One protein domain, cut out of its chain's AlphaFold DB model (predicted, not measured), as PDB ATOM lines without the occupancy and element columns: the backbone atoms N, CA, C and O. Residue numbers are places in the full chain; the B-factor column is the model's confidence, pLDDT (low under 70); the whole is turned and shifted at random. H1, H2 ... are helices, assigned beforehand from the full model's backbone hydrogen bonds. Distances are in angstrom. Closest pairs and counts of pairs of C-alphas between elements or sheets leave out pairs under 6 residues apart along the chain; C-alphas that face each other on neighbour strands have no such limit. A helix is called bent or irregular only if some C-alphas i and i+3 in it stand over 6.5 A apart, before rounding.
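What this domain is: This is residues 2 to 187 of the 362 residues of an uncharacterized protein of Verrucomicrobia bacterium (UniProt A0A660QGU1). Long helices make an elongated bundle, H1, H2, H3, H4 and H7 running lengthwise with some of them crossing at a slant; H3 and H4 are packed together in its middle, with H1 and H2 on one side and H7 on the other. H5 runs along the outside near H4, the short H6 turns the corner from H5 into H7, and residues 2 to 7 of H1 and 179 to 187 of H7 stick out at the same end. The printed part has 186 residues with seven named helices, H1 to H7 in that order, and no named strand: the class is all helix. The whole is compact, with a radius of gyration of the C-alphas of 17.1 A, and spans 56 by 29 by 29 A.

Where its parts are: Find C-alpha 2 at (-20.637, 49.415, 43.677); from there H1, residues 2 to 31, runs 43.7 A to C-alpha 31 at (1.802, 38.168, 7.909). Next come H2, residues 41 to 62, 31.2 A long; H3, residues 66 to 84, 27.4 A; and H4, residues 92 to 114, 32.2 A. Further on look for H5, residues 127 to 143, 24.2 A, and H6, residues 145 to 149, 6.6 A. H7, residues 151 to 187, runs 54.0 A to C-alpha 187 at (-37.795, 27.798, 42.313); it is neither bent nor irregular, but only just: C-alphas 158 and 161 are 6.1 A apart.

How they stand to each other: Start at the hubs, H3 and H4, a hairpin at a steep tilt of 43 degrees, opposite ways; their closest C-alphas, Gly 77 and Ala 100, are 3.7 A apart. H7 touches H4 with residues 158 to 175 alone, closest at the C-alphas of Gly 106 and Gly 167, 3.8 A. H7 touches H3 too, at a shallow tilt of 30 degrees, closest at C-alphas 80 and 158, 4.8 A. H1 touches H3 with residues 11 to 22 alone, the same way at 15 degrees, a shallow tilt; C-alphas 15 and 70 are closest, 5.5 A. H1 and H2 form a hairpin, closest at C-alphas 19 and 52, 6.2 A. H5 and H4 are near each other, and H5 and H6 touch only at the corner, only just, with 3 pairs of C-alphas within 8 A. In H1 to H4 every O i to N i+4 pair is within hydrogen-bond range; H5 has 12 of 13, H7 29 of 33, and H6 0 of 1, with 1 of its 2 O i to N i+3 pairs.

The domain as a whole: The C-alphas farthest apart, Asp 39 and Val 187, lie 57.5 A from each other. The printed part has no cut; the link from H4 to H5, residues 115 to 126, is long. Look at the B-factor column: the mean pLDDT of the printed part is 73.3, and 71 residues are under 70, among them 111 to 164 and 181 to 187.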
ATOM      1  N   LYS A   2     -22.048  49.343  44.153       68.44
ATOM      2  CA  LYS A   2     -20.637  49.415  43.677       68.44
ATOM      3  C   LYS A   2     -20.163  48.161  42.918       68.44
ATOM      4  O   LYS A   2     -19.488  48.289  41.899       68.44
ATOM      5  N   ASN A   3     -20.578  46.975  43.366       77.12
ATOM      6  CA  ASN A   3     -20.131  45.704  42.783       77.12
ATOM      7  C   ASN A   3     -20.666  45.475  41.353       77.12
ATOM      8  O   ASN A   3     -19.967  44.889  40.532       77.12
ATOM      9  N   ASP A   4     -21.860  45.974  41.015       76.50
ATOM     10  CA  ASP A   4     -22.461  45.769  39.684       76.50
ATOM     11  C   ASP A   4     -21.804  46.657  38.619       76.50
ATOM     12  O   ASP A   4     -21.562  46.226  37.492       76.50
ATOM     13  N   ALA A   5     -21.445  47.890  38.992       76.44
ATOM     14  CA  ALA A   5     -20.716  48.801  38.115       76.44
ATOM     15  C   ALA A   5     -19.309  48.272  37.791       76.44
ATOM     16  O   ALA A   5     -18.894  48.291  36.632       76.44
ATOM     17  N   GLN A   6     -18.599  47.742  38.794       83.38
ATOM     18  CA  GLN A   6     -17.280  47.132  38.601       83.38
ATOM     19  C   GLN A   6     -17.340  45.907  37.682       83.38
ATOM     20  O   GLN A   6     -16.519  45.793  36.772       83.38
ATOM     21  N   LYS A   7     -18.347  45.036  37.853       80.81
ATOM     22  CA  LYS A   7     -18.566  43.879  36.970       80.81
ATOM     23  C   LYS A   7     -18.807  44.303  35.519       80.81
ATOM     24  O   LYS A   7     -18.182  43.759  34.615       80.81
ATOM     25  N   ASN A   8     -19.643  45.315  35.283       80.94
ATOM     26  CA  ASN A   8     -19.916  45.801  33.925       80.94
ATOM     27  C   ASN A   8     -18.671  46.380  33.239       80.94
ATOM     28  O   ASN A   8     -18.444  46.111  32.059       80.94
ATOM     29  N   ILE A   9     -17.846  47.135  33.972       84.88
ATOM     30  CA  ILE A   9     -16.577  47.656  33.445       84.88
ATOM     31  C   ILE A   9     -15.630  46.501  33.105       84.88
ATOM     32  O   ILE A   9     -15.052  46.495  32.019       84.88
ATOM     33  N   LEU A  10     -15.511  45.502  33.988       87.31
ATOM     34  CA  LEU A  10     -14.680  44.322  33.747       87.31
ATOM     35  C   LEU A  10     -15.099  43.597  32.458       87.31
ATOM     36  O   LEU A  10     -14.256  43.343  31.601       87.31
ATOM     37  N   PHE A  11     -16.396  43.336  32.269       85.81
ATOM     38  CA  PHE A  11     -16.896  42.685  31.053       85.81
ATOM     39  C   PHE A  11     -16.649  43.507  29.785       85.81
ATOM     40  O   PHE A  11     -16.362  42.940  28.726       85.81
ATOM     41  N   LEU A  12     -16.729  44.837  29.875       85.75
ATOM     42  CA  LEU A  12     -16.435  45.728  28.755       85.75
ATOM     43  C   LEU A  12     -14.947  45.680  28.380       85.75
ATOM     44  O   LEU A  12     -14.624  45.599  27.196       85.75
ATOM     45  N   VAL A  13     -14.047  45.650  29.370       88.69
ATOM     46  CA  VAL A  13     -12.598  45.488  29.150       88.69
ATOM     47  C   VAL A  13     -12.285  44.135  28.513       88.69
ATOM     48  O   VAL A  13     -11.581  44.088  27.505       88.69
ATOM     49  N   VAL A  14     -12.848  43.045  29.045       88.19
ATOM     50  CA  VAL A  14     -12.684  41.690  28.485       88.19
ATOM     51  C   VAL A  14     -13.169  41.644  27.035       88.19
ATOM     52  O   VAL A  14     -12.473  41.136  26.161       88.19
ATOM     53  N   THR A  15     -14.316  42.252  26.747       86.12
ATOM     54  CA  THR A  15     -14.854  42.332  25.381       86.12
ATOM     55  C   THR A  15     -13.944  43.128  24.457       86.12
ATOM     56  O   THR A  15     -13.654  42.675  23.352       86.12
ATOM     57  N   GLY A  16     -13.431  44.273  24.911       87.38
ATOM     58  CA  GLY A  16     -12.452  45.054  24.157       87.38
ATOM     59  C   GLY A  16     -11.199  44.250  23.820       87.38
ATOM     60  O   GLY A  16     -10.747  44.274  22.676       87.38
ATOM     61  N   LEU A  17     -10.681  43.475  24.778       90.06
ATOM     62  CA  LEU A  17      -9.541  42.584  24.553       90.06
ATOM     63  C   LEU A  17      -9.845  41.524  23.492       90.06
ATOM     64  O   LEU A  17      -9.045  41.358  22.575       90.06
ATOM     65  N   VAL A  18     -11.002  40.858  23.559       87.69
ATOM     66  CA  VAL A  18     -11.401  39.853  22.556       87.69
ATOM     67  C   VAL A  18     -11.491  40.473  21.160       87.69
ATOM     68  O   VAL A  18     -10.940  39.926  20.205       87.69
ATOM     69  N   LEU A  19     -12.117  41.646  21.031       87.38
ATOM     70  CA  LEU A  19     -12.228  42.358  19.756       87.38
ATOM     71  C   LEU A  19     -10.847  42.704  19.167       87.38
ATOM     72  O   LEU A  19     -10.611  42.521  17.970       87.38
ATOM     73  N   VAL A  20      -9.909  43.163  20.001       90.25
ATOM     74  CA  VAL A  20      -8.527  43.447  19.580       90.25
ATOM     75  C   VAL A  20      -7.788  42.162  19.198       90.25
ATOM     76  O   VAL A  20      -7.087  42.143  18.184       90.25
ATOM     77  N   MET A  21      -7.961  41.077  19.959       89.19
ATOM     78  CA  MET A  21      -7.331  39.786  19.669       89.19
ATOM     79  C   MET A  21      -7.777  39.220  18.322       89.19
ATOM     80  O   MET A  21      -6.926  38.789  17.552       89.19
ATOM     81  N   VAL A  22      -9.072  39.280  17.992       88.31
ATOM     82  CA  VAL A  22      -9.587  38.806  16.694       88.31
ATOM     83  C   VAL A  22      -8.928  39.561  15.536       88.31
ATOM     84  O   VAL A  22      -8.432  38.943  14.597       88.31
ATOM     85  N   ASN A  23      -8.836  40.891  15.616       89.56
ATOM     86  CA  ASN A  23      -8.166  41.683  14.579       89.56
ATOM     87  C   ASN A  23      -6.652  41.411  14.528       89.56
ATOM     88  O   ASN A  23      -6.063  41.339  13.451       89.56
ATOM     89  N   THR A  24      -6.014  41.191  15.679       90.31
ATOM     90  CA  THR A  24      -4.593  40.815  15.743       90.31
ATOM     91  C   THR A  24      -4.347  39.448  15.102       90.31
ATOM     92  O   THR A  24      -3.359  39.283  14.388       90.31
ATOM     93  N   ALA A  25      -5.259  38.489  15.286       88.56
ATOM     94  CA  ALA A  25      -5.200  37.178  14.649       88.56
ATOM     95  C   ALA A  25      -5.307  37.284  13.120       88.56
ATOM     96  O   ALA A  25      -4.522  36.654  12.414       88.56
ATOM     97  N   VAL A  26      -6.191  38.145  12.598       86.50
ATOM     98  CA  VAL A  26      -6.275  38.438  11.153       86.50
ATOM     99  C   VAL A  26      -4.957  39.026  10.635       86.50
ATOM    100  O   VAL A  26      -4.437  38.592   9.604       86.50
ATOM    101  N   LEU A  27      -4.356  39.964  11.373       89.25
ATOM    102  CA  LEU A  27      -3.063  40.543  11.007       89.25
ATOM    103  C   LEU A  27      -1.933  39.499  11.016       89.25
ATOM    104  O   LEU A  27      -1.104  39.482  10.105       89.25
ATOM    105  N   MET A  28      -1.888  38.631  12.029       89.94
ATOM    106  CA  MET A  28      -0.902  37.548  12.117       89.94
ATOM    107  C   MET A  28      -1.077  36.536  10.984       89.94
ATOM    108  O   MET A  28      -0.093  36.197  10.331       89.94
ATOM    109  N   GLY A  29      -2.312  36.124  10.685       86.12
ATOM    110  CA  GLY A  29      -2.610  35.240   9.557       86.12
ATOM    111  C   GLY A  29      -2.176  35.843   8.220       86.12
ATOM    112  O   GLY A  29      -1.569  35.160   7.398       86.12
ATOM    113  N   THR A  30      -2.379  37.152   8.041       85.69
ATOM    114  CA  THR A  30      -1.905  37.889   6.856       85.69
ATOM    115  C   THR A  30      -0.377  37.881   6.766       85.69
ATOM    116  O   THR A  30       0.187  37.597   5.712       85.69
ATOM    117  N   ARG A  31       0.326  38.156   7.874       87.62
ATOM    118  CA  ARG A  31       1.802  38.168   7.909       87.62
ATOM    119  C   ARG A  31       2.421  36.792   7.680       87.62
ATOM    120  O   ARG A  31       3.501  36.715   7.102       87.62
ATOM    121  N   ASN A  32       1.742  35.736   8.112       89.25
ATOM    122  CA  ASN A  32       2.189  34.355   7.948       89.25
ATOM    123  C   ASN A  32       1.839  33.771   6.568       89.25
ATOM    124  O   ASN A  32       2.151  32.613   6.309       89.25
ATOM    125  N   GLY A  33       1.172  34.536   5.696       83.38
ATOM    126  CA  GLY A  33       0.717  34.056   4.388       83.38
ATOM    127  C   GLY A  33      -0.443  33.057   4.458       83.38
ATOM    128  O   GLY A  33      -0.757  32.424   3.458       83.38
ATOM    129  N   GLN A  34      -1.087  32.914   5.622       83.56
ATOM    130  CA  GLN A  34      -2.306  32.111   5.784       83.56
ATOM    131  C   GLN A  34      -3.543  32.830   5.222       83.56
ATOM    132  O   GLN A  34      -4.546  32.194   4.907       83.56
ATOM    133  N   ILE A  35      -3.480  34.160   5.127       81.88
ATOM    134  CA  ILE A  35      -4.536  35.044   4.630       81.88
ATOM    135  C   ILE A  35      -3.950  35.879   3.490       81.88
ATOM    136  O   ILE A  35      -2.778  36.259   3.545       81.88
ATOM    137  N   ALA A  36      -4.763  36.168   2.468       77.06
ATOM    138  CA  ALA A  36      -4.378  37.057   1.377       77.06
ATOM    139  C   ALA A  36      -3.810  38.389   1.918       77.06
ATOM    140  O   ALA A  36      -4.329  38.916   2.909       77.06
ATOM    141  N   PRO A  37      -2.745  38.933   1.302       78.12
ATOM    142  CA  PRO A  37      -2.097  40.145   1.781       78.12
ATOM    143  C   PRO A  37      -3.063  41.335   1.769       78.12
ATOM    144  O   PRO A  37      -3.787  41.558   0.804       78.12
ATOM    145  N   ILE A  38      -3.036  42.124   2.844       82.56
ATOM    146  CA  ILE A  38      -3.796  43.373   2.943       82.56
ATOM    147  C   ILE A  38      -3.126  44.422   2.048       82.56
ATOM    148  O   ILE A  38      -1.994  44.827   2.321       82.56
ATOM    149  N   ASP A  39      -3.828  44.906   1.019       81.69
ATOM    150  CA  ASP A  39      -3.285  45.897   0.075       81.69
ATOM    151  C   ASP A  39      -2.923  47.232   0.748       81.69
ATOM    152  O   ASP A  39      -1.931  47.871   0.400       81.69
ATOM    153  N   ASN A  40      -3.731  47.667   1.722       85.19
ATOM    154  CA  ASN A  40      -3.519  48.908   2.460       85.19
ATOM    155  C   ASN A  40      -3.693  48.690   3.966       85.19
ATOM    156  O   ASN A  40      -4.782  48.830   4.524       85.19
ATOM    157  N   LEU A  41      -2.583  48.371   4.634       86.31
ATOM    158  CA  LEU A  41      -2.557  48.084   6.070       86.31
ATOM    159  C   LEU A  41      -3.074  49.254   6.922       86.31
ATOM    160  O   LEU A  41      -3.695  49.025   7.958       86.31
ATOM    161  N   ALA A  42      -2.835  50.498   6.496       82.44
ATOM    162  CA  ALA A  42      -3.290  51.681   7.223       82.44
ATOM    163  C   ALA A  42      -4.815  51.839   7.145       82.44
ATOM    164  O   ALA A  42      -5.451  52.101   8.165       82.44
ATOM    165  N   LEU A  43      -5.395  51.633   5.959       78.75
ATOM    166  CA  LEU A  43      -6.843  51.674   5.752       78.75
ATOM    167  C   LEU A  43      -7.544  50.562   6.545       78.75
ATOM    168  O   LEU A  43      -8.462  50.843   7.313       78.75
ATOM    169  N   TRP A  44      -7.062  49.322   6.421       85.81
ATOM    170  CA  TRP A  44      -7.606  48.187   7.170       85.81
ATOM    171  C   TRP A  44      -7.459  48.381   8.685       85.81
ATOM    172  O   TRP A  44      -8.394  48.122   9.436       85.81
ATOM    173  N   GLY A  45      -6.316  48.896   9.149       83.62
ATOM    174  CA  GLY A  45      -6.094  49.186  10.566       83.62
ATOM    175  C   GLY A  45      -7.058  50.246  11.103       83.62
ATOM    176  O   GLY A  45      -7.631  50.064  12.177       83.62
ATOM    177  N   ALA A  46      -7.291  51.324  10.346       78.69
ATOM    178  CA  ALA A  46      -8.283  52.340  10.697       78.69
ATOM    179  C   ALA A  46      -9.700  51.750  10.758       78.69
ATOM    180  O   ALA A  46     -10.438  52.027  11.704       78.69
ATOM    181  N   PHE A  47     -10.050  50.887   9.801       79.75
ATOM    182  CA  PHE A  47     -11.325  50.174   9.771       79.75
ATOM    183  C   PHE A  47     -11.510  49.243  10.980       79.75
ATOM    184  O   PHE A  47     -12.547  49.283  11.646       79.75
ATOM    185  N   ALA A  48     -10.491  48.450  11.319       83.31
ATOM    186  CA  ALA A  48     -10.514  47.565  12.477       83.31
ATOM    187  C   ALA A  48     -10.691  48.358  13.783       83.31
ATOM    188  O   ALA A  48     -11.560  48.033  14.591       83.31
ATOM    189  N   VAL A  49      -9.930  49.442  13.972       84.25
ATOM    190  CA  VAL A  49     -10.046  50.310  15.157       84.25
ATOM    191  C   VAL A  49     -11.439  50.933  15.252       84.25
ATOM    192  O   VAL A  49     -12.054  50.893  16.317       84.25
ATOM    193  N   LEU A  50     -11.971  51.457  14.146       79.19
ATOM    194  CA  LEU A  50     -13.304  52.057  14.111       79.19
ATOM    195  C   LEU A  50     -14.402  51.027  14.419       79.19
ATOM    196  O   LEU A  50     -15.342  51.326  15.160       79.19
ATOM    197  N   SER A  51     -14.249  49.794  13.933       81.31
ATOM    198  CA  SER A  51     -15.144  48.677  14.252       81.31
ATOM    199  C   SER A  51     -15.130  48.355  15.750       81.31
ATOM    200  O   SER A  51     -16.185  48.293  16.377       81.31
ATOM    201  N   VAL A  52     -13.952  48.248  16.374       83.56
ATOM    202  CA  VAL A  52     -13.853  47.997  17.823       83.56
ATOM    203  C   VAL A  52     -14.438  49.154  18.638       83.56
ATOM    204  O   VAL A  52     -15.229  48.921  19.552       83.56
ATOM    205  N   CYS A  53     -14.102  50.403  18.301       81.62
ATOM    206  CA  CYS A  53     -14.619  51.579  19.001       81.62
ATOM    207  C   CYS A  53     -16.142  51.695  18.890       81.62
ATOM    208  O   CYS A  53     -16.807  51.967  19.890       81.62
ATOM    209  N   SER A  54     -16.702  51.460  17.700       78.94
ATOM    210  CA  SER A  54     -18.152  51.503  17.494       78.94
ATOM    211  C   SER A  54     -18.870  50.405  18.282       78.94
ATOM    212  O   SER A  54     -19.867  50.694  18.941       78.94
ATOM    213  N   LEU A  55     -18.336  49.180  18.316       81.25
ATOM    214  CA  LEU A  55     -18.916  48.083  19.092       81.25
ATOM    215  C   LEU A  55     -18.846  48.332  20.599       81.25
ATOM    216  O   LEU A  55     -19.850  48.154  21.286       81.25
ATOM    217  N   LEU A  56     -17.708  48.797  21.120       83.75
ATOM    218  CA  LEU A  56     -17.576  49.146  22.539       83.75
ATOM    219  C   LEU A  56     -18.523  50.278  22.936       83.75
ATOM    220  O   LEU A  56     -19.132  50.237  24.007       83.75
ATOM    221  N   TRP A  57     -18.686  51.269  22.060       82.00
ATOM    222  CA  TRP A  57     -19.630  52.357  22.278       82.00
ATOM    223  C   TRP A  57     -21.078  51.856  22.306       82.00
ATOM    224  O   TRP A  57     -21.824  52.188  23.227       82.00
ATOM    225  N   VAL A  58     -21.465  50.996  21.362       76.94
ATOM    226  CA  VAL A  58     -22.809  50.403  21.309       76.94
ATOM    227  C   VAL A  58     -23.083  49.514  22.526       76.94
ATOM    228  O   VAL A  58     -24.157  49.609  23.117       76.94
ATOM    229  N   VAL A  59     -22.116  48.698  22.949       80.31
ATOM    230  CA  VAL A  59     -22.220  47.877  24.167       80.31
ATOM    231  C   VAL A  59     -22.430  48.756  25.403       80.31
ATOM    232  O   VAL A  59     -23.322  48.479  26.203       80.31
ATOM    233  N   SER A  60     -21.664  49.846  25.520       78.69
ATOM    234  CA  SER A  60     -21.791  50.816  26.614       78.69
ATOM    235  C   SER A  60     -23.176  51.475  26.649       78.69
ATOM    236  O   SER A  60     -23.787  51.582  27.710       78.69
ATOM    237  N   LEU A  61     -23.714  51.858  25.485       72.25
ATOM    238  CA  LEU A  61     -25.018  52.521  25.391       72.25
ATOM    239  C   LEU A  61     -26.205  51.585  25.619       72.25
ATOM    240  O   LEU A  61     -27.187  51.981  26.246       72.25
ATOM    241  N   LEU A  62     -26.151  50.372  25.071       67.44
ATOM    242  CA  LEU A  62     -27.296  49.466  25.089       67.44
ATOM    243  C   LEU A  62     -27.345  48.588  26.342       67.44
ATOM    244  O   LEU A  62     -28.355  47.926  26.582       67.44
ATOM    245  N   GLY A  63     -26.268  48.558  27.134       67.38
ATOM    246  CA  GLY A  63     -26.155  47.665  28.286       67.38
ATOM    247  C   GLY A  63     -26.329  46.194  27.902       67.38
ATOM    248  O   GLY A  63     -26.765  45.389  28.726       67.38
ATOM    249  N   LEU A  64     -26.049  45.853  26.638       67.38
ATOM    250  CA  LEU A  64     -26.025  44.473  26.176       67.38
ATOM    251  C   LEU A  64     -24.871  43.748  26.851       67.38
ATOM    252  O   LEU A  64     -23.825  44.343  27.103       67.38
ATOM    253  N   GLN A  65     -25.058  42.453  27.104       79.56
ATOM    254  CA  GLN A  65     -24.010  41.621  27.676       79.56
ATOM    255  C   GLN A  65     -22.801  41.620  26.729       79.56
ATOM    256  O   GLN A  65     -22.900  41.062  25.631       79.56
ATOM    257  N   PRO A  66     -21.673  42.242  27.133       81.56
ATOM    258  CA  PRO A  66     -20.522  42.459  26.256       81.56
ATOM    259  C   PRO A  66     -20.004  41.150  25.629       81.56
ATOM    260  O   PRO A  66     -19.633  41.103  24.457       81.56
ATOM    261  N   MET A  67     -20.128  40.052  26.379       80.12
ATOM    262  CA  MET A  67     -19.751  38.693  25.982       80.12
ATOM    263  C   MET A  67     -20.491  38.181  24.743       80.12
ATOM    264  O   MET A  67     -19.881  37.550  23.884       80.12
ATOM    265  N   VAL A  68     -21.786  38.482  24.601       82.19
ATOM    266  CA  VAL A  68     -22.579  38.040  23.438       82.19
ATOM    267  C   VAL A  68     -22.076  38.723  22.173       82.19
ATOM    268  O   VAL A  68     -21.957  38.091  21.124       82.19
ATOM    269  N   VAL A  69     -21.733  40.008  22.283       85.06
ATOM    270  CA  VAL A  69     -21.176  40.794  21.179       85.06
ATOM    271  C   VAL A  69     -19.789  40.277  20.813       85.06
ATOM    272  O   VAL A  69     -19.528  40.058  19.635       85.06
ATOM    273  N   ALA A  70     -18.934  40.001  21.803       85.75
ATOM    274  CA  ALA A  70     -17.606  39.431  21.588       85.75
ATOM    275  C   ALA A  70     -17.665  38.065  20.877       85.75
ATOM    276  O   ALA A  70     -16.994  37.860  19.865       85.75
ATOM    277  N   ALA A  71     -18.509  37.153  21.366       86.12
ATOM    278  CA  ALA A  71     -18.689  35.826  20.782       86.12
ATOM    279  C   ALA A  71     -19.235  35.908  19.351       86.12
ATOM    280  O   ALA A  71     -18.757  35.214  18.455       86.12
ATOM    281  N   SER A  72     -20.199  36.799  19.116       86.88
ATOM    282  CA  SER A  72     -20.797  36.983  17.792       86.88
ATOM    283  C   SER A  72     -19.849  37.658  16.809       86.88
ATOM    284  O   SER A  72     -19.874  37.324  15.627       86.88
ATOM    285  N   TYR A  73     -18.978  38.544  17.296       88.44
ATOM    286  CA  TYR A  73     -17.891  39.121  16.514       88.44
ATOM    287  C   TYR A  73     -16.903  38.041  16.069       88.44
ATOM    288  O   TYR A  73     -16.626  37.893  14.882       88.44
ATOM    289  N   ALA A  74     -16.415  37.227  17.008       87.81
ATOM    290  CA  ALA A  74     -15.484  36.147  16.700       87.81
ATOM    291  C   ALA A  74     -16.098  35.117  15.733       87.81
ATOM    292  O   ALA A  74     -15.484  34.770  14.724       87.81
ATOM    293  N   ALA A  75     -17.332  34.675  15.996       88.06
ATOM    294  CA  ALA A  75     -18.032  33.704  15.159       88.06
ATOM    295  C   ALA A  75     -18.344  34.248  13.756       88.06
ATOM    296  O   ALA A  75     -18.167  33.534  12.768       88.06
ATOM    297  N   GLY A  76     -18.781  35.508  13.660       85.75
ATOM    298  CA  GLY A  76     -19.033  36.172  12.382       85.75
ATOM    299  C   GLY A  76     -17.765  36.275  11.536       85.75
ATOM    300  O   GLY A  76     -17.782  35.941  10.351       85.75
ATOM    301  N   GLY A  77     -16.642  36.646  12.159       85.88
ATOM    302  CA  GLY A  77     -15.357  36.758  11.473       85.88
ATOM    303  C   GLY A  77     -14.822  35.412  11.007       85.88
ATOM    304  O   GLY A  77     -14.365  35.284   9.872       85.88
ATOM    305  N   PHE A  78     -14.949  34.386  11.849       87.12
ATOM    306  CA  PHE A  78     -14.567  33.024  11.497       87.12
ATOM    307  C   PHE A  78     -15.387  32.479  10.321       87.12
ATOM    308  O   PHE A  78     -14.818  31.923   9.384       87.12
ATOM    309  N   MET A  79     -16.712  32.658  10.328       84.44
ATOM    310  CA  MET A  79     -17.551  32.188   9.222       84.44
ATOM    311  C   MET A  79     -17.265  32.927   7.917       84.44
ATOM    312  O   MET A  79     -17.169  32.286   6.872       84.44
ATOM    313  N   ALA A  80     -17.067  34.245   7.973       84.25
ATOM    314  CA  ALA A  80     -16.680  35.010   6.796       84.25
ATOM    315  C   ALA A  80     -15.328  34.540   6.242       84.25
ATOM    316  O   ALA A  80     -15.225  34.284   5.046       84.25
ATOM    317  N   PHE A  81     -14.334  34.324   7.111       86.12
ATOM    318  CA  PHE A  81     -13.044  33.749   6.726       86.12
ATOM    319  C   PHE A  81     -13.206  32.398   6.017       86.12
ATOM    320  O   PHE A  81     -12.695  32.217   4.912       86.12
ATOM    321  N   GLN A  82     -13.958  31.462   6.602       87.50
ATOM    322  CA  GLN A  82     -14.193  30.146   5.997       87.50
ATOM    323  C   GLN A  82     -14.895  30.243   4.637       87.50
ATOM    324  O   GLN A  82     -14.586  29.464   3.735       87.50
ATOM    325  N   GLY A  83     -15.803  31.209   4.476       83.38
ATOM    326  CA  GLY A  83     -16.546  31.430   3.239       83.38
ATOM    327  C   GLY A  83     -15.697  31.947   2.077       83.38
ATOM    328  O   GLY A  83     -16.030  31.659   0.928       83.38
ATOM    329  N   VAL A  84     -14.606  32.677   2.348       82.88
ATOM    330  CA  VAL A  84     -13.797  33.321   1.293       82.88
ATOM    331  C   VAL A  84     -12.343  32.863   1.218       82.88
ATOM    332  O   VAL A  84     -11.650  33.237   0.278       82.88
ATOM    333  N   ARG A  85     -11.864  32.011   2.137       82.88
ATOM    334  CA  ARG A  85     -10.459  31.549   2.157       82.88
ATOM    335  C   ARG A  85      -9.989  30.838   0.881       82.88
ATOM    336  O   ARG A  85      -8.791  30.762   0.646       82.88
ATOM    337  N   VAL A  86     -10.910  30.293   0.084       81.62
ATOM    338  CA  VAL A  86     -10.607  29.599  -1.183       81.62
ATOM    339  C   VAL A  86     -10.697  30.514  -2.410       81.62
ATOM    340  O   VAL A  86     -10.534  30.043  -3.530       81.62
ATOM    341  N   MET A  87     -10.981  31.808  -2.224       79.38
ATOM    342  CA  MET A  87     -11.169  32.765  -3.315       79.38
ATOM    343  C   MET A  87      -9.887  33.592  -3.517       79.38
ATOM    344  O   MET A  87      -9.574  34.428  -2.670       79.38
ATOM    345  N   PRO A  88      -9.134  33.381  -4.615       71.00
ATOM    346  CA  PRO A  88      -7.797  33.960  -4.794       71.00
ATOM    347  C   PRO A  88      -7.791  35.478  -5.036       71.00
ATOM    348  O   PRO A  88      -6.786  36.128  -4.762       71.00
ATOM    349  N   ASP A  89      -8.908  36.053  -5.488       78.88
ATOM    350  CA  ASP A  89      -9.007  37.473  -5.867       78.88
ATOM    351  C   ASP A  89      -9.676  38.352  -4.800       78.88
ATOM    352  O   ASP A  89     -10.001  39.518  -5.031       78.88
ATOM    353  N   VAL A  90      -9.925  37.785  -3.622       75.75
ATOM    354  CA  VAL A  90     -10.730  38.420  -2.585       75.75
ATOM    355  C   VAL A  90      -9.852  38.782  -1.395       75.75
ATOM    356  O   VAL A  90      -9.076  37.967  -0.901       75.75
ATOM    357  N   ASN A  91      -9.988  40.013  -0.896       80.69
ATOM    358  CA  ASN A  91      -9.283  40.438   0.308       80.69
ATOM    359  C   ASN A  91      -9.917  39.775   1.542       80.69
ATOM    360  O   ASN A  91     -10.855  40.286   2.159       80.69
ATOM    361  N   VAL A  92      -9.407  38.588   1.871       82.38
ATOM    362  CA  VAL A  92      -9.908  37.733   2.953       82.38
ATOM    363  C   VAL A  92      -9.890  38.460   4.302       82.38
ATOM    364  O   VAL A  92     -10.809  38.275   5.094       82.38
ATOM    365  N   ALA A  93      -8.891  39.309   4.562       81.44
ATOM    366  CA  ALA A  93      -8.784  40.052   5.816       81.44
ATOM    367  C   ALA A  93      -9.904  41.090   5.973       81.44
ATOM    368  O   ALA A  93     -10.520  41.183   7.033       81.44
ATOM    369  N   GLU A  94     -10.201  41.842   4.912       79.44
ATOM    370  CA  GLU A  94     -11.299  42.813   4.910       79.44
ATOM    371  C   GLU A  94     -12.646  42.122   5.100       79.44
ATOM    372  O   GLU A  94     -13.453  42.558   5.918       79.44
ATOM    373  N   ILE A  95     -12.866  41.008   4.402       82.00
ATOM    374  CA  ILE A  95     -14.107  40.248   4.519       82.00
ATOM    375  C   ILE A  95     -14.254  39.597   5.893       82.00
ATOM    376  O   ILE A  95     -15.347  39.624   6.455       82.00
ATOM    377  N   ALA A  96     -13.184  39.042   6.461       84.31
ATOM    378  CA  ALA A  96     -13.221  38.459   7.796       84.31
ATOM    379  C   ALA A  96     -13.542  39.523   8.857       84.31
ATOM    380  O   ALA A  96     -14.424  39.312   9.689       84.31
ATOM    381  N   THR A  97     -12.893  40.692   8.810       80.94
ATOM    382  CA  THR A  97     -13.206  41.794   9.733       80.94
ATOM    383  C   THR A  97     -14.628  42.314   9.514       80.94
ATOM    384  O   THR A  97     -15.354  42.524  10.482       80.94
ATOM    385  N   ALA A  98     -15.074  42.451   8.263       80.81
ATOM    386  CA  ALA A  98     -16.439  42.861   7.956       80.81
ATOM    387  C   ALA A  98     -17.461  41.855   8.511       80.81
ATOM    388  O   ALA A  98     -18.373  42.237   9.239       80.81
ATOM    389  N   GLY A  99     -17.270  40.561   8.250       80.69
ATOM    390  CA  GLY A  99     -18.098  39.481   8.782       80.69
ATOM    391  C   GLY A  99     -18.149  39.448  10.306       80.69
ATOM    392  O   GLY A  99     -19.213  39.208  10.875       80.69
ATOM    393  N   ALA A 100     -17.036  39.757  10.976       83.88
ATOM    394  CA  ALA A 100     -16.993  39.899  12.427       83.88
ATOM    395  C   ALA A 100     -17.905  41.034  12.903       83.88
ATOM    396  O   ALA A 100     -18.786  40.839  13.742       83.88
ATOM    397  N   THR A 101     -17.758  42.210  12.299       82.38
ATOM    398  CA  THR A 101     -18.584  43.378  12.599       82.38
ATOM    399  C   THR A 101     -20.070  43.092  12.349       82.38
ATOM    400  O   THR A 101     -20.912  43.385  13.200       82.38
ATOM    401  N   TYR A 102     -20.409  42.432  11.238       80.94
ATOM    402  CA  TYR A 102     -21.784  42.031  10.935       80.94
ATOM    403  C   TYR A 102     -22.338  41.004  11.916       80.94
ATOM    404  O   TYR A 102     -23.481  41.139  12.346       80.94
ATOM    405  N   GLY A 103     -21.543  40.014  12.315       79.50
ATOM    406  CA  GLY A 103     -21.963  39.029  13.302       79.50
ATOM    407  C   GLY A 103     -22.311  39.665  14.647       79.50
ATOM    408  O   GLY A 103     -23.355  39.365  15.232       79.50
ATOM    409  N   ALA A 104     -21.489  40.615  15.100       82.19
ATOM    410  CA  ALA A 104     -21.756  41.411  16.294       82.19
ATOM    411  C   ALA A 104     -23.052  42.230  16.173       82.19
ATOM    412  O   ALA A 104     -23.878  42.219  17.088       82.19
ATOM    413  N   PHE A 105     -23.281  42.891  15.034       78.94
ATOM    414  CA  PHE A 105     -24.514  43.645  14.798       78.94
ATOM    415  C   PHE A 105     -25.759  42.766  14.701       78.94
ATOM    416  O   PHE A 105     -26.798  43.136  15.247       78.94
ATOM    417  N   GLY A 106     -25.669  41.593  14.077       77.50
ATOM    418  CA  GLY A 106     -26.773  40.637  14.035       77.50
ATOM    419  C   GLY A 106     -27.206  40.229  15.444       77.50
ATOM    420  O   GLY A 106     -28.394  40.265  15.766       77.50
ATOM    421  N   ALA A 107     -26.244  39.949  16.325       78.75
ATOM    422  CA  ALA A 107     -26.529  39.614  17.716       78.75
ATOM    423  C   ALA A 107     -27.128  40.787  18.501       78.75
ATOM    424  O   ALA A 107     -28.024  40.581  19.319       78.75
ATOM    425  N   LEU A 108     -26.697  42.021  18.226       75.31
ATOM    426  CA  LEU A 108     -27.300  43.226  18.801       75.31
ATOM    427  C   LEU A 108     -28.766  43.384  18.374       75.31
ATOM    428  O   LEU A 108     -29.626  43.645  19.215       75.31
ATOM    429  N   VAL A 109     -29.069  43.194  17.087       75.19
ATOM    430  CA  VAL A 109     -30.435  43.287  16.547       75.19
ATOM    431  C   VAL A 109     -31.334  42.210  17.152       75.19
ATOM    432  O   VAL A 109     -32.430  42.518  17.621       75.19
ATOM    433  N   VAL A 110     -30.867  40.962  17.191       72.62
ATOM    434  CA  VAL A 110     -31.630  39.829  17.734       72.62
ATOM    435  C   VAL A 110     -31.792  39.956  19.244       72.62
ATOM    436  O   VAL A 110     -32.899  39.788  19.755       72.62
ATOM    437  N   GLY A 111     -30.730  40.318  19.962       69.50
ATOM    438  CA  GLY A 111     -30.768  40.595  21.396       69.50
ATOM    439  C   GLY A 111     -31.777  41.689  21.740       69.50
ATOM    440  O   GLY A 111     -32.585  41.519  22.649       69.50
ATOM    441  N   ASN A 112     -31.813  42.774  20.965       69.69
ATOM    442  CA  ASN A 112     -32.788  43.848  21.148       69.69
ATOM    443  C   ASN A 112     -34.229  43.407  20.825       69.69
ATOM    444  O   ASN A 112     -35.148  43.669  21.595       69.69
ATOM    445  N   ALA A 113     -34.440  42.690  19.717       66.81
ATOM    446  CA  ALA A 113     -35.767  42.209  19.324       66.81
ATOM    447  C   ALA A 113     -36.359  41.201  20.328       66.81
ATOM    448  O   ALA A 113     -37.574  41.145  20.527       66.81
ATOM    449  N   THR A 114     -35.506  40.395  20.962       64.75
ATOM    450  CA  THR A 114     -35.921  39.320  21.876       64.75
ATOM    451  C   THR A 114     -36.045  39.774  23.326       64.75
ATOM    452  O   THR A 114     -36.899  39.261  24.056       64.75
ATOM    453  N   THR A 115     -35.269  40.772  23.756       61.50
ATOM    454  CA  THR A 115     -35.392  41.364  25.092       61.50
ATOM    455  C   THR A 115     -36.586  42.322  25.149       61.50
ATOM    456  O   THR A 115     -36.458  43.535  25.274       61.50
ATOM    457  N   LYS A 116     -37.802  41.755  25.175       49.75
ATOM    458  CA  LYS A 116     -39.077  42.462  25.444       49.75
ATOM    459  C   LYS A 116     -39.081  43.328  26.723       49.75
ATOM    460  O   LYS A 116     -40.048  44.041  26.968       49.75
ATOM    461  N   VAL A 117     -38.039  43.262  27.552       43.34
ATOM    462  CA  VAL A 117     -38.013  43.743  28.941       43.34
ATOM    463  C   VAL A 117     -37.365  45.132  29.096       43.34
ATOM    464  O   VAL A 117     -37.457  45.728  30.164       43.34
ATOM    465  N   ARG A 118     -36.767  45.721  28.050       46.28
ATOM    466  CA  ARG A 118     -36.178  47.081  28.122       46.28
ATOM    467  C   ARG A 118     -36.528  47.975  26.929       46.28
ATOM    468  O   ARG A 118     -35.716  48.777  26.477       46.28
ATOM    469  N   SER A 119     -37.790  47.947  26.502       40.75
ATOM    470  CA  SER A 119     -38.373  48.950  25.588       40.75
ATOM    471  C   SER A 119     -38.252  50.407  26.082       40.75
ATOM    472  O   SER A 119     -38.536  51.332  25.327       40.75
ATOM    473  N   ALA A 120     -37.789  50.631  27.316       43.50
ATOM    474  CA  ALA A 120     -37.441  51.944  27.851       43.50
ATOM    475  C   ALA A 120     -36.075  52.492  27.381       43.50
ATOM    476  O   ALA A 120     -35.871  53.701  27.446       43.50
ATOM    477  N   PHE A 121     -35.138  51.652  26.915       44.62
ATOM    478  CA  PHE A 121     -33.789  52.121  26.552       44.62
ATOM    479  C   PHE A 121     -33.703  52.674  25.130       44.62
ATOM    480  O   PHE A 121     -33.044  53.690  24.916       44.62
ATOM    481  N   PHE A 122     -34.458  52.110  24.185       46.38
ATOM    482  CA  PHE A 122     -34.642  52.734  22.880       46.38
ATOM    483  C   PHE A 122     -35.720  53.810  22.980       46.38
ATOM    484  O   PHE A 122     -36.870  53.620  22.583       46.38
ATOM    485  N   SER A 123     -35.342  54.991  23.478       49.94
ATOM    486  CA  SER A 123     -36.133  56.186  23.177       49.94
ATOM    487  C   SER A 123     -36.336  56.256  21.655       49.94
ATOM    488  O   SER A 123     -35.454  55.845  20.892       49.94
ATOM    489  N   LYS A 124     -37.467  56.797  21.178       54.84
ATOM    490  CA  LYS A 124     -37.775  56.992  19.740       54.84
ATOM    491  C   LYS A 124     -36.619  57.596  18.908       54.84
ATOM    492  O   LYS A 124     -36.657  57.522  17.686       54.84
ATOM    493  N   ARG A 125     -35.593  58.178  19.547       51.72
ATOM    494  CA  ARG A 125     -34.375  58.723  18.931       51.72
ATOM    495  C   ARG A 125     -33.256  57.712  18.637       51.72
ATOM    496  O   ARG A 125     -32.376  58.067  17.865       51.72
ATOM    497  N   GLN A 126     -33.249  56.496  19.188       57.69
ATOM    498  CA  GLN A 126     -32.157  55.524  18.970       57.69
ATOM    499  C   GLN A 126     -32.384  54.572  17.780       57.69
ATOM    500  O   GLN A 126     -31.424  54.061  17.211       57.69
ATOM    501  N   VAL A 127     -33.632  54.384  17.337       54.47
ATOM    502  CA  VAL A 127     -33.963  53.635  16.107       54.47
ATOM    503  C   VAL A 127     -33.210  54.155  14.868       54.47
ATOM    504  O   VAL A 127     -32.604  53.335  14.182       54.47
ATOM    505  N   PRO A 128     -33.139  55.473  14.580       55.31
ATOM    506  CA  PRO A 128     -32.376  55.962  13.431       55.31
ATOM    507  C   PRO A 128     -30.869  55.682  13.532       55.31
ATOM    508  O   PRO A 128     -30.222  55.585  12.499       55.31
ATOM    509  N   PHE A 129     -30.303  55.484  14.728       56.44
ATOM    510  CA  PHE A 129     -28.874  55.183  14.875       56.44
ATOM    511  C   PHE A 129     -28.507  53.780  14.396       56.44
ATOM    512  O   PHE A 129     -27.464  53.617  13.773       56.44
ATOM    513  N   VAL A 130     -29.370  52.783  14.607       60.53
ATOM    514  CA  VAL A 130     -29.159  51.438  14.043       60.53
ATOM    515  C   VAL A 130     -29.189  51.504  12.515       60.53
ATOM    516  O   VAL A 130     -28.334  50.916  11.863       60.53
ATOM    517  N   PHE A 131     -30.103  52.292  11.941       57.00
ATOM    518  CA  PHE A 131     -30.140  52.531  10.497       57.00
ATOM    519  C   PHE A 131     -28.927  53.312   9.991       57.00
ATOM    520  O   PHE A 131     -28.448  53.006   8.908       57.00
ATOM    521  N   ILE A 132     -28.396  54.268  10.758       58.00
ATOM    522  CA  ILE A 132     -27.156  54.981  10.417       58.00
ATOM    523  C   ILE A 132     -25.965  54.025  10.447       58.00
ATOM    524  O   ILE A 132     -25.146  54.077   9.544       58.00
ATOM    525  N   ILE A 133     -25.878  53.124  11.424       63.28
ATOM    526  CA  ILE A 133     -24.812  52.119  11.486       63.28
ATOM    527  C   ILE A 133     -24.930  51.132  10.318       63.28
ATOM    528  O   ILE A 133     -23.941  50.880   9.642       63.28
ATOM    529  N   VAL A 134     -26.133  50.629  10.024       63.56
ATOM    530  CA  VAL A 134     -26.387  49.753   8.866       63.56
ATOM    531  C   VAL A 134     -26.106  50.475   7.545       63.56
ATOM    532  O   VAL A 134     -25.532  49.882   6.637       63.56
ATOM    533  N   ALA A 135     -26.457  51.757   7.433       57.34
ATOM    534  CA  ALA A 135     -26.167  52.576   6.264       57.34
ATOM    535  C   ALA A 135     -24.669  52.860   6.129       57.34
ATOM    536  O   ALA A 135     -24.145  52.758   5.030       57.34
ATOM    537  N   LEU A 136     -23.969  53.162   7.226       59.88
ATOM    538  CA  LEU A 136     -22.518  53.330   7.233       59.88
ATOM    539  C   LEU A 136     -21.828  52.027   6.845       59.88
ATOM    540  O   LEU A 136     -20.928  52.081   6.029       59.88
ATOM    541  N   LEU A 137     -22.296  50.871   7.321       61.75
ATOM    542  CA  LEU A 137     -21.782  49.554   6.932       61.75
ATOM    543  C   LEU A 137     -22.040  49.222   5.457       61.75
ATOM    544  O   LEU A 137     -21.159  48.702   4.781       61.75
ATOM    545  N   LEU A 138     -23.233  49.536   4.940       59.31
ATOM    546  CA  LEU A 138     -23.557  49.387   3.518       59.31
ATOM    547  C   LEU A 138     -22.686  50.297   2.656       59.31
ATOM    548  O   LEU A 138     -22.173  49.863   1.631       59.31
ATOM    549  N   VAL A 139     -22.510  51.547   3.080       56.44
ATOM    550  CA  VAL A 139     -21.641  52.515   2.414       56.44
ATOM    551  C   VAL A 139     -20.188  52.059   2.491       56.44
ATOM    552  O   VAL A 139     -19.501  52.148   1.487       56.44
ATOM    553  N   ASP A 140     -19.731  51.492   3.603       60.00
ATOM    554  CA  ASP A 140     -18.366  50.981   3.756       60.00
ATOM    555  C   ASP A 140     -18.126  49.739   2.878       60.00
ATOM    556  O   ASP A 140     -17.135  49.657   2.158       60.00
ATOM    557  N   GLY A 141     -19.096  48.819   2.817       57.31
ATOM    558  CA  GLY A 141     -19.075  47.676   1.899       57.31
ATOM    559  C   GLY A 141     -19.140  48.067   0.416       57.31
ATOM    560  O   GLY A 141     -18.583  47.362  -0.424       57.31
ATOM    561  N   LEU A 142     -19.783  49.193   0.088       54.38
ATOM    562  CA  LEU A 142     -19.852  49.754  -1.270       54.38
ATOM    563  C   LEU A 142     -18.599  50.559  -1.642       54.38
ATOM    564  O   LEU A 142     -18.148  50.498  -2.785       54.38
ATOM    565  N   LEU A 143     -18.039  51.317  -0.697       51.09
ATOM    566  CA  LEU A 143     -16.826  52.113  -0.889       51.09
ATOM    567  C   LEU A 143     -15.580  51.232  -0.949       51.09
ATOM    568  O   LEU A 143     -14.604  51.596  -1.610       51.09
ATOM    569  N   ASN A 144     -15.624  50.050  -0.335       58.34
ATOM    570  CA  ASN A 144     -14.583  49.059  -0.493       58.34
ATOM    571  C   ASN A 144     -14.744  48.337  -1.846       58.34
ATOM    572  O   ASN A 144     -15.300  47.246  -1.960       58.34
ATOM    573  N   SER A 145     -14.287  49.014  -2.906       47.97
ATOM    574  CA  SER A 145     -14.493  48.694  -4.333       47.97
ATOM    575  C   SER A 145     -14.232  47.240  -4.758       47.97
ATOM    576  O   SER A 145     -14.748  46.803  -5.786       47.97
ATOM    577  N   ARG A 146     -13.479  46.463  -3.971       56.38
ATOM    578  CA  ARG A 146     -13.193  45.050  -4.251       56.38
ATOM    579  C   ARG A 146     -14.318  44.103  -3.838       56.38
ATOM    580  O   ARG A 146     -14.513  43.085  -4.495       56.38
ATOM    581  N   VAL A 147     -15.119  44.454  -2.830       54.91
ATOM    582  CA  VAL A 147     -16.285  43.649  -2.424       54.91
ATOM    583  C   VAL A 147     -17.383  43.739  -3.484       54.91
ATOM    584  O   VAL A 147     -17.923  42.716  -3.896       54.91
ATOM    585  N   SER A 148     -17.634  44.938  -4.024       55.28
ATOM    586  CA  SER A 148     -18.572  45.151  -5.139       55.28
ATOM    587  C   SER A 148     -18.175  44.404  -6.422       55.28
ATOM    588  O   SER A 148     -19.049  44.097  -7.231       55.28
ATOM    589  N   GLY A 149     -16.881  44.136  -6.627       58.81
ATOM    590  CA  GLY A 149     -16.371  43.397  -7.785       58.81
ATOM    591  C   GLY A 149     -16.464  41.874  -7.650       58.81
ATOM    592  O   GLY A 149     -16.494  41.180  -8.661       58.81
ATOM    593  N   ALA A 150     -16.569  41.348  -6.423       61.88
ATOM    594  CA  ALA A 150     -16.544  39.909  -6.137       61.88
ATOM    595  C   ALA A 150     -17.839  39.161  -6.527       61.88
ATOM    596  O   ALA A 150     -17.931  37.943  -6.392       61.88
ATOM    597  N   GLY A 151     -18.848  39.870  -7.042       66.38
ATOM    598  CA  GLY A 151     -20.124  39.293  -7.452       66.38
ATOM    599  C   GLY A 151     -21.080  39.033  -6.281       66.38
ATOM    600  O   GLY A 151     -20.697  38.866  -5.121       66.38
ATOM    601  N   TRP A 152     -22.375  38.997  -6.592       69.19
ATOM    602  CA  TRP A 152     -23.451  38.931  -5.594       69.19
ATOM    603  C   TRP A 152     -23.422  37.664  -4.728       69.19
ATOM    604  O   TRP A 152     -23.824  37.700  -3.566       69.19
ATOM    605  N   GLY A 153     -22.876  36.564  -5.258       67.56
ATOM    606  CA  GLY A 153     -22.691  35.316  -4.514       67.56
ATOM    607  C   GLY A 153     -21.697  35.437  -3.356       67.56
ATOM    608  O   GLY A 153     -21.963  34.917  -2.274       67.56
ATOM    609  N   VAL A 154     -20.594  36.173  -3.537       67.38
ATOM    610  CA  VAL A 154     -19.593  36.384  -2.478       67.38
ATOM    611  C   VAL A 154     -20.155  37.297  -1.397       67.38
ATOM    612  O   VAL A 154     -20.017  37.004  -0.216       67.38
ATOM    613  N   ILE A 155     -20.874  38.351  -1.785       65.38
ATOM    614  CA  ILE A 155     -21.506  39.273  -0.834       65.38
ATOM    615  C   ILE A 155     -22.559  38.552   0.018       65.38
ATOM    616  O   ILE A 155     -22.557  38.681   1.241       65.38
ATOM    617  N   LEU A 156     -23.426  37.740  -0.589       68.00
ATOM    618  CA  LEU A 156     -24.425  36.970   0.158       68.00
ATOM    619  C   LEU A 156     -23.779  35.951   1.107       68.00
ATOM    620  O   LEU A 156     -24.183  35.849   2.265       68.00
ATOM    621  N   ASN A 157     -22.757  35.229   0.648       66.56
ATOM    622  CA  ASN A 157     -22.132  34.181   1.450       66.56
ATOM    623  C   ASN A 157     -21.198  34.731   2.542       66.56
ATOM    624  O   ASN A 157     -21.044  34.116   3.591       66.56
ATOM    625  N   ALA A 158     -20.588  35.895   2.322       61.16
ATOM    626  CA  ALA A 158     -19.594  36.458   3.228       61.16
ATOM    627  C   ALA A 158     -20.135  37.545   4.167       61.16
ATOM    628  O   ALA A 158     -19.569  37.748   5.237       61.16
ATOM    629  N   LEU A 159     -21.224  38.237   3.807       62.78
ATOM    630  CA  LEU A 159     -21.872  39.218   4.688       62.78
ATOM    631  C   LEU A 159     -23.186  38.706   5.267       62.78
ATOM    632  O   LEU A 159     -23.382  38.732   6.481       62.78
ATOM    633  N   VAL A 160     -24.105  38.268   4.402       67.38
ATOM    634  CA  VAL A 160     -25.475  37.952   4.831       67.38
ATOM    635  C   VAL A 160     -25.497  36.661   5.635       67.38
ATOM    636  O   VAL A 160     -26.148  36.608   6.676       67.38
ATOM    637  N   PHE A 161     -24.746  35.644   5.213       67.12
ATOM    638  CA  PHE A 161     -24.699  34.384   5.945       67.12
ATOM    639  C   PHE A 161     -24.098  34.538   7.354       67.12
ATOM    640  O   PHE A 161     -24.761  34.107   8.293       67.12
ATOM    641  N   PRO A 162     -22.955  35.216   7.585       63.75
ATOM    642  CA  PRO A 162     -22.467  35.456   8.945       63.75
ATOM    643  C   PRO A 162     -23.415  36.322   9.772       63.75
ATOM    644  O   PRO A 162     -23.678  35.987  10.923       63.75
ATOM    645  N   PHE A 163     -23.998  37.375   9.185       64.62
ATOM    646  CA  PHE A 163     -24.979  38.222   9.870       64.62
ATOM    647  C   PHE A 163     -26.180  37.415  10.379       64.62
ATOM    648  O   PHE A 163     -26.551  37.507  11.550       64.62
ATOM    649  N   VAL A 164     -26.782  36.608   9.500       67.12
ATOM    650  CA  VAL A 164     -27.953  35.795   9.831       67.12
ATOM    651  C   VAL A 164     -27.546  34.645  10.743       67.12
ATOM    652  O   VAL A 164     -28.143  34.462  11.792       67.12
ATOM    653  N   PHE A 165     -26.517  33.879  10.401       70.12
ATOM    654  CA  PHE A 165     -26.177  32.661  11.126       70.12
ATOM    655  C   PHE A 165     -25.571  32.964  12.496       70.12
ATOM    656  O   PHE A 165     -26.071  32.457  13.496       70.12
ATOM    657  N   SER A 166     -24.553  33.826  12.598       70.12
ATOM    658  CA  SER A 166     -23.951  34.122  13.903       70.12
ATOM    659  C   SER A 166     -24.881  34.989  14.744       70.12
ATOM    660  O   SER A 166     -25.088  34.693  15.916       70.12
ATOM    661  N   GLY A 167     -25.502  36.009  14.148       63.72
ATOM    662  CA  GLY A 167     -26.392  36.913  14.867       63.72
ATOM    663  C   GLY A 167     -27.654  36.226  15.383       63.72
ATOM    664  O   GLY A 167     -28.009  36.379  16.554       63.72
ATOM    665  N   VAL A 168     -28.318  35.434  14.536       68.94
ATOM    666  CA  VAL A 168     -29.569  34.756  14.902       68.94
ATOM    667  C   VAL A 168     -29.295  33.551  15.784       68.94
ATOM    668  O   VAL A 168     -29.956  33.422  16.806       68.94
ATOM    669  N   ILE A 169     -28.322  32.693  15.471       75.56
ATOM    670  CA  ILE A 169     -28.105  31.485  16.282       75.56
ATOM    671  C   ILE A 169     -27.547  31.846  17.651       75.56
ATOM    672  O   ILE A 169     -28.087  31.374  18.646       75.56
ATOM    673  N   ILE A 170     -26.530  32.709  17.740       73.25
ATOM    674  CA  ILE A 170     -25.968  33.088  19.046       73.25
ATOM    675  C   ILE A 170     -27.001  33.883  19.844       73.25
ATOM    676  O   ILE A 170     -27.195  33.609  21.027       73.25
ATOM    677  N   GLY A 171     -27.736  34.797  19.199       65.56
ATOM    678  CA  GLY A 171     -28.829  35.526  19.841       65.56
ATOM    679  C   GLY A 171     -29.945  34.610  20.356       65.56
ATOM    680  O   GLY A 171     -30.427  34.799  21.472       65.56
ATOM    681  N   LEU A 172     -30.327  33.578  19.595       71.56
ATOM    682  CA  LEU A 172     -31.328  32.589  20.003       71.56
ATOM    683  C   LEU A 172     -30.820  31.670  21.117       71.56
ATOM    684  O   LEU A 172     -31.541  31.447  22.087       71.56
ATOM    685  N   VAL A 173     -29.593  31.155  21.016       77.88
ATOM    686  CA  VAL A 173     -28.970  30.340  22.072       77.88
ATOM    687  C   VAL A 173     -28.930  31.139  23.368       77.88
ATOM    688  O   VAL A 173     -29.354  30.652  24.415       77.88
ATOM    689  N   TRP A 174     -28.520  32.403  23.287       71.69
ATOM    690  CA  TRP A 174     -28.506  33.289  24.438       71.69
ATOM    691  C   TRP A 174     -29.901  33.538  25.010       71.69
ATOM    692  O   TRP A 174     -30.094  33.492  26.222       71.69
ATOM    693  N   MET A 175     -30.903  33.745  24.151       68.31
ATOM    694  CA  MET A 175     -32.298  33.879  24.570       68.31
ATOM    695  C   MET A 175     -32.774  32.646  25.351       68.31
ATOM    696  O   MET A 175     -33.452  32.789  26.372       68.31
ATOM    697  N   VAL A 176     -32.414  31.442  24.901       76.00
ATOM    698  CA  VAL A 176     -32.742  30.192  25.598       76.00
ATOM    699  C   VAL A 176     -32.062  30.149  26.968       76.00
ATOM    700  O   VAL A 176     -32.743  29.910  27.967       76.00
ATOM    701  N   PHE A 177     -30.768  30.469  27.051       76.00
ATOM    702  CA  PHE A 177     -30.039  30.536  28.326       76.00
ATOM    703  C   PHE A 177     -30.633  31.566  29.292       76.00
ATOM    704  O   PHE A 177     -30.875  31.252  30.459       76.00
ATOM    705  N   ALA A 178     -30.939  32.770  28.810       66.75
ATOM    706  CA  ALA A 178     -31.560  33.818  29.610       66.75
ATOM    707  C   ALA A 178     -32.928  33.373  30.154       66.75
ATOM    708  O   ALA A 178     -33.237  33.592  31.324       66.75
ATOM    709  N   ARG A 179     -33.736  32.686  29.334       69.00
ATOM    710  CA  ARG A 179     -35.050  32.174  29.743       69.00
ATOM    711  C   ARG A 179     -34.945  31.062  30.790       69.00
ATOM    712  O   ARG A 179     -35.744  31.048  31.724       69.00
ATOM    713  N   ILE A 180     -33.958  30.172  30.670       73.56
ATOM    714  CA  ILE A 180     -33.704  29.102  31.650       73.56
ATOM    715  C   ILE A 180     -33.231  29.690  32.989       73.56
ATOM    716  O   ILE A 180     -33.739  29.296  34.039       73.56
ATOM    717  N   ARG A 181     -32.335  30.687  32.963       60.62
ATOM    718  CA  ARG A 181     -31.812  31.346  34.176       60.62
ATOM    719  C   ARG A 181     -32.915  32.070  34.962       60.62
ATOM    720  O   ARG A 181     -32.941  32.001  36.187       60.62
ATOM    721  N   ILE A 182     -33.876  32.690  34.268       58.66
ATOM    722  CA  ILE A 182     -35.065  33.303  34.896       58.66
ATOM    723  C   ILE A 182     -35.978  32.233  35.526       58.66
ATOM    724  O   ILE A 182     -36.534  32.459  36.601       58.66
ATOM    725  N   GLY A 183     -36.107  31.059  34.900       51.03
ATOM    726  CA  GLY A 183     -36.900  29.946  35.433       51.03
ATOM    727  C   GLY A 183     -36.345  29.374  36.742       51.03
ATOM    728  O   GLY A 183     -37.108  29.133  37.677       51.03
ATOM    729  N   GLN A 184     -35.023  29.230  36.857       51.22
ATOM    730  CA  GLN A 184     -34.379  28.669  38.055       51.22
ATOM    731  C   GLN A 184     -34.426  29.601  39.276       51.22
ATOM    732  O   GLN A 184     -34.598  29.122  40.396       51.22
ATOM    733  N   GLY A 185     -34.374  30.924  39.081       44.56
ATOM    734  CA  GLY A 185     -34.479  31.891  40.184       44.56
ATOM    735  C   GLY A 185     -35.849  31.915  40.883       44.56
ATOM    736  O   GLY A 185     -35.954  32.376  42.019       44.56
ATOM    737  N   SER A 186     -36.902  31.402  40.234       43.75
ATOM    738  CA  SER A 186     -38.254  31.321  40.817       43.75
ATOM    739  C   SER A 186     -38.453  30.108  41.736       43.75
ATOM    740  O   SER A 186     -39.239  30.169  42.683       43.75
ATOM    741  N   VAL A 187     -37.699  29.028  41.510       45.09
ATOM    742  CA  VAL A 187     -37.795  27.798  42.313       45.09
ATOM    743  C   VAL A 187     -37.092  27.975  43.660       45.09
ATOM    744  O   VAL A 187     -37.597  27.514  44.676       45.09
TER     745      VAL A 187